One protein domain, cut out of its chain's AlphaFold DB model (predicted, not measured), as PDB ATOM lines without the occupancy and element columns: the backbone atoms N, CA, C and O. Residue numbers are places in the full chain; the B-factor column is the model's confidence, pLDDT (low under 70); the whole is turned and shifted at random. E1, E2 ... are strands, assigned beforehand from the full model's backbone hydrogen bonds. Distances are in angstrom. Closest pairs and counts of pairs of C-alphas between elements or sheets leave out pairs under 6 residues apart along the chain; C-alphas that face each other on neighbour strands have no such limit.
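Overview. This is residues 99 to 178 of the 267 residues of the protein "Asparagine--tRNA ligase, cytoplasmic" of Phialophora attinorum (UniProt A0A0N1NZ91). A single antiparallel sheet of four strands, strongly twisted and curled like part of a barrel that does not close, makes the core, and the tip of its E1 and E2 hairpin sticks out at residues 133 to 138. E1 bends sharply, so that its first part is paired with E3 and its later part with E2, while a long stretch with no named element, residues 99 to 120, holds Asn 108, at the far end of the domain from that tip. The printed part has 80 residues, with no named helix and four named strands, E1, E2, E3 and E4 along the chain, in the order E2, E1, E3, E4 across the sheet. The class is all strand, though under half of the residues, 38 of 80, are in named elements. The whole is compact, with a radius of gyration of the C-alphas of 12.2 A and spans of 31 by 30 by 20 A.

Along the chain. E1, residues 121 to 133, is the longest strand by residues and measures 23.4 A from first to last C-alpha; C-alpha 121 is at (165.354, 140.358, 210.462). E2, residues 138 to 143, measures 16.2 A. E3, residues 149 to 157, measures 22.4 A and begins with C-alpha 149 at (181.964, 141.447, 209.730). E4, residues 168 to 177, measures 22.6 A, and its last C-alpha is at (183.780, 137.293, 208.839).

Arrangement. E1 and E3 are the inner strands of the sheet, and E2 and E4 are its edge strands. E1 bends by 101 degrees at residue 127, and its pairing is staggered: residues 121 to 126 pair with E3, residues 127 to 133 with E2. E1 and E3 are antiparallel; C-alphas 121 and 154 face each other at 4.3 A, and N 122 and O 153 are within hydrogen-bond range at 2.8 A. E1 and E2 form a hairpin; C-alphas 133 and 138 face each other at 4.4 A, and N 129 and O 141 are 2.8 A apart. E3 and E4 form the other hairpin, with 158 degrees between their N-to-C directions; C-alphas 153 and 172 face each other at 4.0 A, and N 152 and O 174 are 2.8 A apart. E3 bends by 64 degrees at residue 154 and E4 by 81 degrees at residue 173. E2 and E3 are apart.

Size, cuts and confidence. The two C-alphas farthest apart are those of Asn 108 and Lys 135, at 36.7 A. The printed part has no cut. The links E1 to E2 and E2 to E3 are tight, and the link E3 to E4 is short, with 10 residues. The mean pLDDT of the printed part is 87.2, and residues 145 to 146 are under 70.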
ATOM      1  N   ARG A  99     168.880 144.753 204.464       90.12
ATOM      2  CA  ARG A  99     170.149 145.463 204.674       90.12
ATOM      3  C   ARG A  99     169.888 146.856 205.246       90.12
ATOM      4  O   ARG A  99     169.272 147.676 204.575       90.12
ATOM      5  N   ILE A 100     170.455 147.140 206.417       90.50
ATOM      6  CA  ILE A 100     170.349 148.448 207.078       90.50
ATOM      7  C   ILE A 100     171.728 148.979 207.483       90.50
ATOM      8  O   ILE A 100     172.693 148.215 207.603       90.50
ATOM      9  N   ARG A 101     171.829 150.294 207.708       88.81
ATOM     10  CA  ARG A 101     172.971 150.880 208.425       88.81
ATOM     11  C   ARG A 101     172.725 150.836 209.934       88.81
ATOM     12  O   ARG A 101     171.593 150.707 210.385       88.81
ATOM     13  N   LEU A 102     173.795 150.965 210.721       87.06
ATOM     14  CA  LEU A 102     173.705 150.950 212.188       87.06
ATOM     15  C   LEU A 102     172.879 152.124 212.745       87.06
ATOM     16  O   LEU A 102     172.250 151.981 213.790       87.06
ATOM     17  N   ASP A 103     172.872 153.256 212.039       86.56
ATOM     18  CA  ASP A 103     172.141 154.482 212.366       86.56
ATOM     19  C   ASP A 103     170.738 154.554 211.740       86.56
ATOM     20  O   ASP A 103     170.045 155.546 211.926       86.56
ATOM     21  N   ASP A 104     170.303 153.520 211.013       86.75
ATOM     22  CA  ASP A 104     168.990 153.505 210.364       86.75
ATOM     23  C   ASP A 104     167.879 153.312 211.408       86.75
ATOM     24  O   ASP A 104     167.880 152.329 212.158       86.75
ATOM     25  N   THR A 105     166.948 154.258 211.490       84.19
ATOM     26  CA  THR A 105     165.811 154.250 212.427       84.19
ATOM     27  C   THR A 105     164.470 154.350 211.705       84.19
ATOM     28  O   THR A 105     163.463 154.674 212.331       84.19
ATOM     29  N   ASP A 106     164.433 154.093 210.396       87.44
ATOM     30  CA  ASP A 106     163.217 154.243 209.604       87.44
ATOM     31  C   ASP A 106     162.160 153.201 210.013       87.44
ATOM     32  O   ASP A 106     162.288 152.010 209.714       87.44
ATOM     33  N   ALA A 107     161.066 153.656 210.633       83.81
ATOM     34  CA  ALA A 107     159.971 152.796 211.102       83.81
ATOM     35  C   ALA A 107     159.277 152.007 209.973       83.81
ATOM     36  O   ALA A 107     158.717 150.939 210.205       83.81
ATOM     37  N   ASN A 108     159.354 152.500 208.733       84.25
ATOM     38  CA  ASN A 108     158.812 151.814 207.555       84.25
ATOM     39  C   ASN A 108     159.672 150.623 207.107       84.25
ATOM     40  O   ASN A 108     159.187 149.748 206.397       84.25
ATOM     41  N   LYS A 109     160.957 150.602 207.481       82.19
ATOM     42  CA  LYS A 109     161.906 149.543 207.108       82.19
ATOM     43  C   LYS A 109     162.158 148.567 208.248       82.19
ATOM     44  O   LYS A 109     162.537 147.424 208.000       82.19
ATOM     45  N   ILE A 110     162.014 149.031 209.487       86.88
ATOM     46  CA  ILE A 110     162.488 148.339 210.679       86.88
ATOM     47  C   ILE A 110     161.392 148.339 211.744       86.88
ATOM     48  O   ILE A 110     160.958 149.393 212.202       86.88
ATOM     49  N   LYS A 111     161.018 147.144 212.206       89.00
ATOM     50  CA  LYS A 111     160.165 146.925 213.374       89.00
ATOM     51  C   LYS A 111     160.966 146.227 214.469       89.00
ATOM     52  O   LYS A 111     161.602 145.203 214.221       89.00
ATOM     53  N   LEU A 112     160.922 146.778 215.679       87.81
ATOM     54  CA  LEU A 112     161.519 146.151 216.856       87.81
ATOM     55  C   LEU A 112     160.623 145.017 217.352       87.81
ATOM     56  O   LEU A 112     159.409 145.191 217.472       87.81
ATOM     57  N   GLY A 113     161.235 143.869 217.622       86.75
ATOM     58  CA  GLY A 113     160.589 142.755 218.298       86.75
ATOM     59  C   GLY A 113     160.571 142.939 219.808       86.75
ATOM     60  O   GLY A 113     161.410 143.646 220.364       86.75
ATOM     61  N   THR A 114     159.637 142.270 220.468       85.50
ATOM     62  CA  THR A 114     159.562 142.121 221.929       85.50
ATOM     63  C   THR A 114     159.807 140.659 222.302       85.50
ATOM     64  O   THR A 114     159.909 139.806 221.427       85.50
ATOM     65  N   LYS A 115     159.854 140.314 223.597       78.81
ATOM     66  CA  LYS A 115     159.983 138.905 224.031       78.81
ATOM     67  C   LYS A 115     158.917 137.970 223.433       78.81
ATOM     68  O   LYS A 115     159.147 136.773 223.339       78.81
ATOM     69  N   GLU A 116     157.774 138.524 223.042       79.56
ATOM     70  CA  GLU A 116     156.618 137.790 222.524       79.56
ATOM     71  C   GLU A 116     156.522 137.835 220.995       79.56
ATOM     72  O   GLU A 116     155.931 136.946 220.389       79.56
ATOM     73  N   THR A 117     157.090 138.865 220.357       85.06
ATOM     74  CA  THR A 117     156.968 139.070 218.909       85.06
ATOM     75  C   THR A 117     158.335 139.256 218.261       85.06
ATOM     76  O   THR A 117     159.074 140.160 218.652       85.06
ATOM     77  N   PRO A 118     158.695 138.448 217.248       83.94
ATOM     78  CA  PRO A 118     159.967 138.613 216.562       83.94
ATOM     79  C   PRO A 118     159.988 139.934 215.785       83.94
ATOM     80  O   PRO A 118     158.996 140.344 215.175       83.94
ATOM     81  N   GLY A 119     161.136 140.606 215.815       88.50
ATOM     82  CA  GLY A 119     161.351 141.843 215.072       88.50
ATOM     83  C   GLY A 119     161.694 141.606 213.608       88.50
ATOM     84  O   GLY A 119     161.783 140.476 213.124       88.50
ATOM     85  N   THR A 120     161.947 142.693 212.883       90.94
ATOM     86  CA  THR A 120     162.466 142.610 211.517       90.94
ATOM     87  C   THR A 120     163.843 141.955 211.536       90.94
ATOM     88  O   THR A 120     164.738 142.373 212.278       90.94
ATOM     89  N   ARG A 121     164.034 140.942 210.686       92.62
ATOM     90  CA  ARG A 121     165.354 140.358 210.462       92.62
ATOM     91  C   ARG A 121     166.174 141.293 209.587       92.62
ATOM     92  O   ARG A 121     165.767 141.650 208.480       92.62
ATOM     93  N   VAL A 122     167.341 141.682 210.076       92.88
ATOM     94  CA  VAL A 122     168.197 142.669 209.423       92.88
ATOM     95  C   VAL A 122     169.595 142.126 209.204       92.88
ATOM     96  O   VAL A 122     170.069 141.229 209.898       92.88
ATOM     97  N   LYS A 123     170.266 142.696 208.208       92.06
ATOM     98  CA  LYS A 123     171.655 142.435 207.868       92.06
ATOM     99  C   LYS A 123     172.445 143.720 208.031       92.06
ATOM    100  O   LYS A 123     172.248 144.681 207.283       92.06
ATOM    101  N   VAL A 124     173.393 143.693 208.956       92.06
ATOM    102  CA  VAL A 124     174.311 144.798 209.226       92.06
ATOM    103  C   VAL A 124     175.727 144.402 208.836       92.06
ATOM    104  O   VAL A 124     176.146 143.256 209.002       92.06
ATOM    105  N   LEU A 125     176.466 145.355 208.279       91.50
ATOM    106  CA  LEU A 125     177.909 145.238 208.117       91.50
ATOM    107  C   LEU A 125     178.566 146.153 209.142       91.50
ATOM    108  O   LEU A 125     178.039 147.216 209.454       91.50
ATOM    109  N   GLY A 126     179.686 145.721 209.703       89.62
ATOM    110  CA  GLY A 126     180.318 146.438 210.795       89.62
ATOM    111  C   GLY A 126     181.705 145.924 211.121       89.62
ATOM    112  O   GLY A 126     182.050 144.781 210.831       89.62
ATOM    113  N   ARG A 127     182.520 146.766 211.749       87.38
ATOM    114  CA  ARG A 127     183.739 146.327 212.424       87.38
ATOM    115  C   ARG A 127     183.394 145.986 213.865       87.38
ATOM    116  O   ARG A 127     182.699 146.751 214.530       87.38
ATOM    117  N   VAL A 128     183.941 144.889 214.372       88.19
ATOM    118  CA  VAL A 128     183.912 144.601 215.810       88.19
ATOM    119  C   VAL A 128     184.742 145.665 216.533       88.19
ATOM    120  O   VAL A 128     185.929 145.829 216.255       88.19
ATOM    121  N   HIS A 129     184.104 146.438 217.409       85.50
ATOM    122  CA  HIS A 129     184.769 147.442 218.241       85.50
ATOM    123  C   HIS A 129     185.082 146.889 219.627       85.50
ATOM    124  O   HIS A 129     186.207 147.013 220.100       85.50
ATOM    125  N   HIS A 130     184.097 146.237 220.240       84.44
ATOM    126  CA  HIS A 130     184.266 145.497 221.483       84.44
ATOM    127  C   HIS A 130     183.624 144.126 221.350       84.44
ATOM    128  O   HIS A 130     182.573 143.977 220.725       84.44
ATOM    129  N   LEU A 131     184.269 143.137 221.954       87.56
ATOM    130  CA  LEU A 131     183.756 141.788 222.097       87.56
ATOM    131  C   LEU A 131     183.907 141.406 223.563       87.56
ATOM    132  O   LEU A 131     184.995 141.518 224.126       87.56
ATOM    133  N   ARG A 132     182.811 140.976 224.181       88.75
ATOM    134  CA  ARG A 132     182.790 140.451 225.544       88.75
ATOM    135  C   ARG A 132     182.188 139.056 225.502       88.75
ATOM    136  O   ARG A 132     181.001 138.911 225.228       88.75
ATOM    137  N   SER A 133     183.005 138.051 225.793       88.31
ATOM    138  CA  SER A 133     182.534 136.677 225.948       88.31
ATOM    139  C   SER A 133     182.166 136.436 227.406       88.31
ATOM    140  O   SER A 133     182.977 136.680 228.300       88.31
ATOM    141  N   GLN A 134     180.951 135.967 227.648       90.19
ATOM    142  CA  GLN A 134     180.572 135.292 228.885       90.19
ATOM    143  C   GLN A 134     180.442 133.793 228.593       90.19
ATOM    144  O   GLN A 134     180.694 133.360 227.469       90.19
ATOM    145  N   LYS A 135     180.104 132.994 229.610       85.00
ATOM    146  CA  LYS A 135     180.059 131.531 229.482       85.00
ATOM    147  C   LYS A 135     179.059 131.066 228.415       85.00
ATOM    148  O   LYS A 135     179.422 130.243 227.586       85.00
ATOM    149  N   ASP A 136     177.859 131.651 228.411       87.69
ATOM    150  CA  ASP A 136     176.755 131.218 227.540       87.69
ATOM    151  C   ASP A 136     176.410 132.235 226.436       87.69
ATOM    152  O   ASP A 136     175.788 131.886 225.438       87.69
ATOM    153  N   VAL A 137     176.816 133.502 226.592       88.00
ATOM    154  CA  VAL A 137     176.455 134.600 225.678       88.00
ATOM    155  C   VAL A 137     177.688 135.418 225.313       88.00
ATOM    156  O   VAL A 137     178.521 135.735 226.163       88.00
ATOM    157  N   THR A 138     177.791 135.806 224.042       90.88
ATOM    158  CA  THR A 138     178.822 136.733 223.562       90.88
ATOM    159  C   THR A 138     178.182 138.032 223.101       90.88
ATOM    160  O   THR A 138     177.321 138.038 222.226       90.88
ATOM    161  N   PHE A 139     178.646 139.149 223.656       91.50
ATOM    162  CA  PHE A 139     178.221 140.484 223.261       91.50
ATOM    163  C   PHE A 139     179.235 141.088 222.297       91.50
ATOM    164  O   PHE A 139     180.434 141.133 222.581       91.50
ATOM    165  N   VAL A 140     178.743 141.590 221.167       91.06
ATOM    166  CA  VAL A 140     179.562 142.225 220.134       91.06
ATOM    167  C   VAL A 140     179.040 143.631 219.877       91.06
ATOM    168  O   VAL A 140     177.916 143.819 219.420       91.06
ATOM    169  N   THR A 141     179.876 144.635 220.122       90.19
ATOM    170  CA  THR A 141     179.596 146.015 219.726       90.19
ATOM    171  C   THR A 141     180.148 146.240 218.327       90.19
ATOM    172  O   THR A 141     181.365 146.304 218.130       90.19
ATOM    173  N   LEU A 142     179.253 146.365 217.349       88.81
ATOM    174  CA  LEU A 142     179.619 146.748 215.991       88.81
ATOM    175  C   LEU A 142     179.735 148.267 215.854       88.81
ATOM    176  O   LEU A 142     178.961 149.027 216.434       88.81
ATOM    177  N   LYS A 143     180.684 148.706 215.032       84.75
ATOM    178  CA  LYS A 143     180.872 150.106 214.653       84.75
ATOM    179  C   LYS A 143     181.134 150.212 213.165       84.75
ATOM    180  O   LYS A 143     181.769 149.327 212.605       84.75
ATOM    181  N   ASP A 144     180.707 151.333 212.591       70.62
ATOM    182  CA  ASP A 144     180.933 151.712 211.194       70.62
ATOM    183  C   ASP A 144     180.338 150.707 210.188       70.62
ATOM    184  O   ASP A 144     180.851 149.608 210.005       70.62
ATOM    185  N   GLY A 145     179.237 151.096 209.532       63.28
ATOM    186  CA  GLY A 145     178.345 150.248 208.722       63.28
ATOM    187  C   GLY A 145     178.962 149.527 207.507       63.28
ATOM    188  O   GLY A 145     178.235 148.901 206.737       63.28
ATOM    189  N   TYR A 146     180.276 149.642 207.300       66.25
ATOM    190  CA  TYR A 146     181.024 149.145 206.139       66.25
ATOM    191  C   TYR A 146     182.146 148.159 206.505       66.25
ATOM    192  O   TYR A 146     182.991 147.849 205.669       66.25
ATOM    193  N   GLY A 147     182.194 147.697 207.757       71.31
ATOM    194  CA  GLY A 147     183.358 146.997 208.297       71.31
ATOM    195  C   GLY A 147     183.522 145.514 207.935       71.31
ATOM    196  O   GLY A 147     182.990 144.990 206.959       71.31
ATOM    197  N   SER A 148     184.331 144.841 208.754       82.62
ATOM    198  CA  SER A 148     184.946 143.540 208.477       82.62
ATOM    199  C   SER A 148     184.097 142.311 208.821       82.62
ATOM    200  O   SER A 148     184.528 141.183 208.584       82.62
ATOM    201  N   CYS A 149     182.903 142.502 209.377       87.50
ATOM    202  CA  CYS A 149     181.964 141.447 209.730       87.50
ATOM    203  C   CYS A 149     180.567 141.783 209.201       87.50
ATOM    204  O   CYS A 149     180.153 142.943 209.168       87.50
ATOM    205  N   LYS A 150     179.833 140.756 208.786       90.31
ATOM    206  CA  LYS A 150     178.434 140.831 208.370       90.31
ATOM    207  C   LYS A 150     177.618 139.995 209.339       90.31
ATOM    208  O   LYS A 150     177.850 138.796 209.420       90.31
ATOM    209  N   ILE A 151     176.673 140.612 210.034       92.00
ATOM    210  CA  ILE A 151     175.809 139.934 211.002       92.00
ATOM    211  C   ILE A 151     174.365 140.018 210.512       92.00
ATOM    212  O   ILE A 151     173.912 141.077 210.070       92.00
ATOM    213  N   LYS A 152     173.670 138.884 210.557       92.56
ATOM    214  CA  LYS A 152     172.233 138.744 210.343       92.56
ATOM    215  C   LYS A 152     171.584 138.363 211.668       92.56
ATOM    216  O   LYS A 152     172.147 137.585 212.438       92.56
ATOM    217  N   GLY A 153     170.439 138.960 211.949       91.69
ATOM    218  CA  GLY A 153     169.762 138.755 213.219       91.69
ATOM    219  C   GLY A 153     168.389 139.390 213.261       91.69
ATOM    220  O   GLY A 153     168.032 140.184 212.388       91.69
ATOM    221  N   GLN A 154     167.641 139.069 214.308       91.75
ATOM    222  CA  GLN A 154     166.374 139.723 214.617       91.75
ATOM    223  C   GLN A 154     166.621 140.951 215.490       91.75
ATOM    224  O   GLN A 154     167.384 140.901 216.458       91.75
ATOM    225  N   LEU A 155     166.001 142.071 215.126       91.12
ATOM    226  CA  LEU A 155     166.131 143.311 215.876       91.12
ATOM    227  C   LEU A 155     165.145 143.326 217.050       91.12
ATOM    228  O   LEU A 155     163.936 143.259 216.839       91.12
ATOM    229  N   MET A 156     165.647 143.463 218.272       90.25
ATOM    230  CA  MET A 156     164.856 143.358 219.498       90.25
ATOM    231  C   MET A 156     164.918 144.649 220.313       90.25
ATOM    232  O   MET A 156     165.933 145.355 220.326       90.25
ATOM    233  N   SER A 157     163.821 144.960 221.001       90.81
ATOM    234  CA  SER A 157     163.791 145.970 222.056       90.81
ATOM    235  C   SER A 157     164.597 145.493 223.258       90.81
ATOM    236  O   SER A 157     164.567 144.308 223.595       90.81
ATOM    237  N   LEU A 158     165.257 146.420 223.946       88.56
ATOM    238  CA  LEU A 158     166.001 146.083 225.155       88.56
ATOM    239  C   LEU A 158     165.084 145.635 226.304       88.56
ATOM    240  O   LEU A 158     163.965 146.139 226.437       88.56
ATOM    241  N   PRO A 159     165.569 144.737 227.178       85.12
ATOM    242  CA  PRO A 159     164.958 144.486 228.477       85.12
ATOM    243  C   PRO A 159     164.944 145.743 229.359       85.12
ATOM    244  O   PRO A 159     165.817 146.605 229.246       85.12
ATOM    245  N   GLU A 160     163.993 145.818 230.291       83.44
ATOM    246  CA  GLU A 160     163.916 146.919 231.257       83.44
ATOM    247  C   GLU A 160     165.225 147.067 232.053       83.44
ATOM    248  O   GLU A 160     165.775 146.095 232.570       83.44
ATOM    249  N   GLY A 161     165.743 148.297 232.124       84.50
ATOM    250  CA  GLY A 161     166.990 148.631 232.822       84.50
ATOM    251  C   GLY A 161     168.281 148.376 232.033       84.50
ATOM    252  O   GLY A 161     169.349 148.799 232.478       84.50
ATOM    253  N   ALA A 162     168.218 147.735 230.861       86.69
ATOM    254  CA  ALA A 162     169.376 147.574 229.986       86.69
ATOM    255  C   ALA A 162     169.596 148.816 229.109       86.69
ATOM    256  O   ALA A 162     168.657 149.518 228.741       86.69
ATOM    257  N   HIS A 163     170.855 149.077 228.741       86.94
ATOM    258  CA  HIS A 163     171.215 150.200 227.880       86.94
ATOM    259  C   HIS A 163     172.075 149.736 226.705       86.94
ATOM    260  O   HIS A 163     173.174 149.208 226.888       86.94
ATOM    261  N   ALA A 164     171.606 150.011 225.491       88.19
ATOM    262  CA  ALA A 164     172.365 149.853 224.257       88.19
ATOM    263  C   ALA A 164     172.081 151.027 223.305       88.19
ATOM    264  O   ALA A 164     171.058 151.707 223.444       88.19
ATOM    265  N   PRO A 165     172.972 151.293 222.330       86.75
ATOM    266  CA  PRO A 165     172.757 152.352 221.352       86.75
ATOM    267  C   PRO A 165     171.393 152.227 220.666       86.75
ATOM    268  O   PRO A 165     171.018 151.149 220.213       86.75
ATOM    269  N   LEU A 166     170.666 153.346 220.573       86.69
ATOM    270  CA  LEU A 166     169.321 153.419 219.977       86.69
ATOM    271  C   LEU A 166     168.263 152.544 220.677       86.69
ATOM    272  O   LEU A 166     167.244 152.226 220.071       86.69
ATOM    273  N   GLN A 167     168.500 152.165 221.937       88.81
ATOM    274  CA  GLN A 167     167.591 151.367 222.766       88.81
ATOM    275  C   GLN A 167     167.170 150.021 222.142       88.81
ATOM    276  O   GLN A 167     166.054 149.537 222.335       88.81
ATOM    277  N   ARG A 168     168.072 149.411 221.367       89.94
ATOM    278  CA  ARG A 168     167.818 148.177 220.618       89.94
ATOM    279  C   ARG A 168     169.039 147.275 220.592       89.94
ATOM    280  O   ARG A 168     170.173 147.749 220.662       89.94
ATOM    281  N   GLU A 169     168.806 145.987 220.405       92.06
ATOM    282  CA  GLU A 169     169.853 144.988 220.218       92.06
ATOM    283  C   GLU A 169     169.552 144.079 219.024       92.06
ATOM    284  O   GLU A 169     168.421 143.989 218.550       92.06
ATOM    285  N   LEU A 170     170.592 143.436 218.495       92.00
ATOM    286  CA  LEU A 170     170.477 142.488 217.395       92.00
ATOM    287  C   LEU A 170     170.775 141.088 217.925       92.00
ATOM    288  O   LEU A 170     171.919 140.792 218.272       92.00
ATOM    289  N   HIS A 171     169.762 140.230 217.958       92.50
ATOM    290  CA  HIS A 171     169.934 138.818 218.288       92.50
ATOM    291  C   HIS A 171     170.446 138.106 217.043       92.50
ATOM    292  O   HIS A 171     169.698 137.882 216.091       92.50
ATOM    293  N   ALA A 172     171.753 137.849 217.015       91.81
ATOM    294  CA  ALA A 172     172.428 137.288 215.855       91.81
ATOM    295  C   ALA A 172     172.044 135.816 215.651       91.81
ATOM    296  O   ALA A 172     172.232 134.996 216.546       91.81
ATOM    297  N   ASP A 173     171.563 135.493 214.452       90.81
ATOM    298  CA  ASP A 173     171.299 134.117 214.014       90.81
ATOM    299  C   ASP A 173     172.431 133.579 213.124       90.81
ATOM    300  O   ASP A 173     172.753 132.393 213.146       90.81
ATOM    301  N   PHE A 174     173.085 134.468 212.375       90.56
ATOM    302  CA  PHE A 174     174.143 134.111 211.443       90.56
ATOM    303  C   PHE A 174     175.135 135.260 211.299       90.56
ATOM    304  O   PHE A 174     174.767 136.435 211.271       90.56
ATOM    305  N   PHE A 175     176.414 134.942 211.138       91.12
ATOM    306  CA  PHE A 175     177.421 135.942 210.811       91.12
ATOM    307  C   PHE A 175     178.456 135.401 209.833       91.12
ATOM    308  O   PHE A 175     178.663 134.201 209.685       91.12
ATOM    309  N   THR A 176     179.127 136.319 209.150       89.19
ATOM    310  CA  THR A 176     180.250 136.020 208.266       89.19
ATOM    311  C   THR A 176     181.368 137.006 208.537       89.19
ATOM    312  O   THR A 176     181.164 138.224 208.495       89.19
ATOM    313  N   VAL A 177     182.567 136.482 208.756       88.69
ATOM    314  CA  VAL A 177     183.780 137.293 208.839       88.69
ATOM    315  C   VAL A 177     184.264 137.568 207.417       88.69
ATOM    316  O   VAL A 177     184.555 136.644 206.668       88.69
ATOM    317  N   ILE A 178     184.308 138.845 207.031       87.44
ATOM    318  CA  ILE A 178     184.789 139.299 205.717       87.44
ATOM    319  C   ILE A 178     186.300 139.532 205.773       87.44
ATOM    320  O   ILE A 178     187.023 139.164 204.854       87.44
TER     321      ILE A 178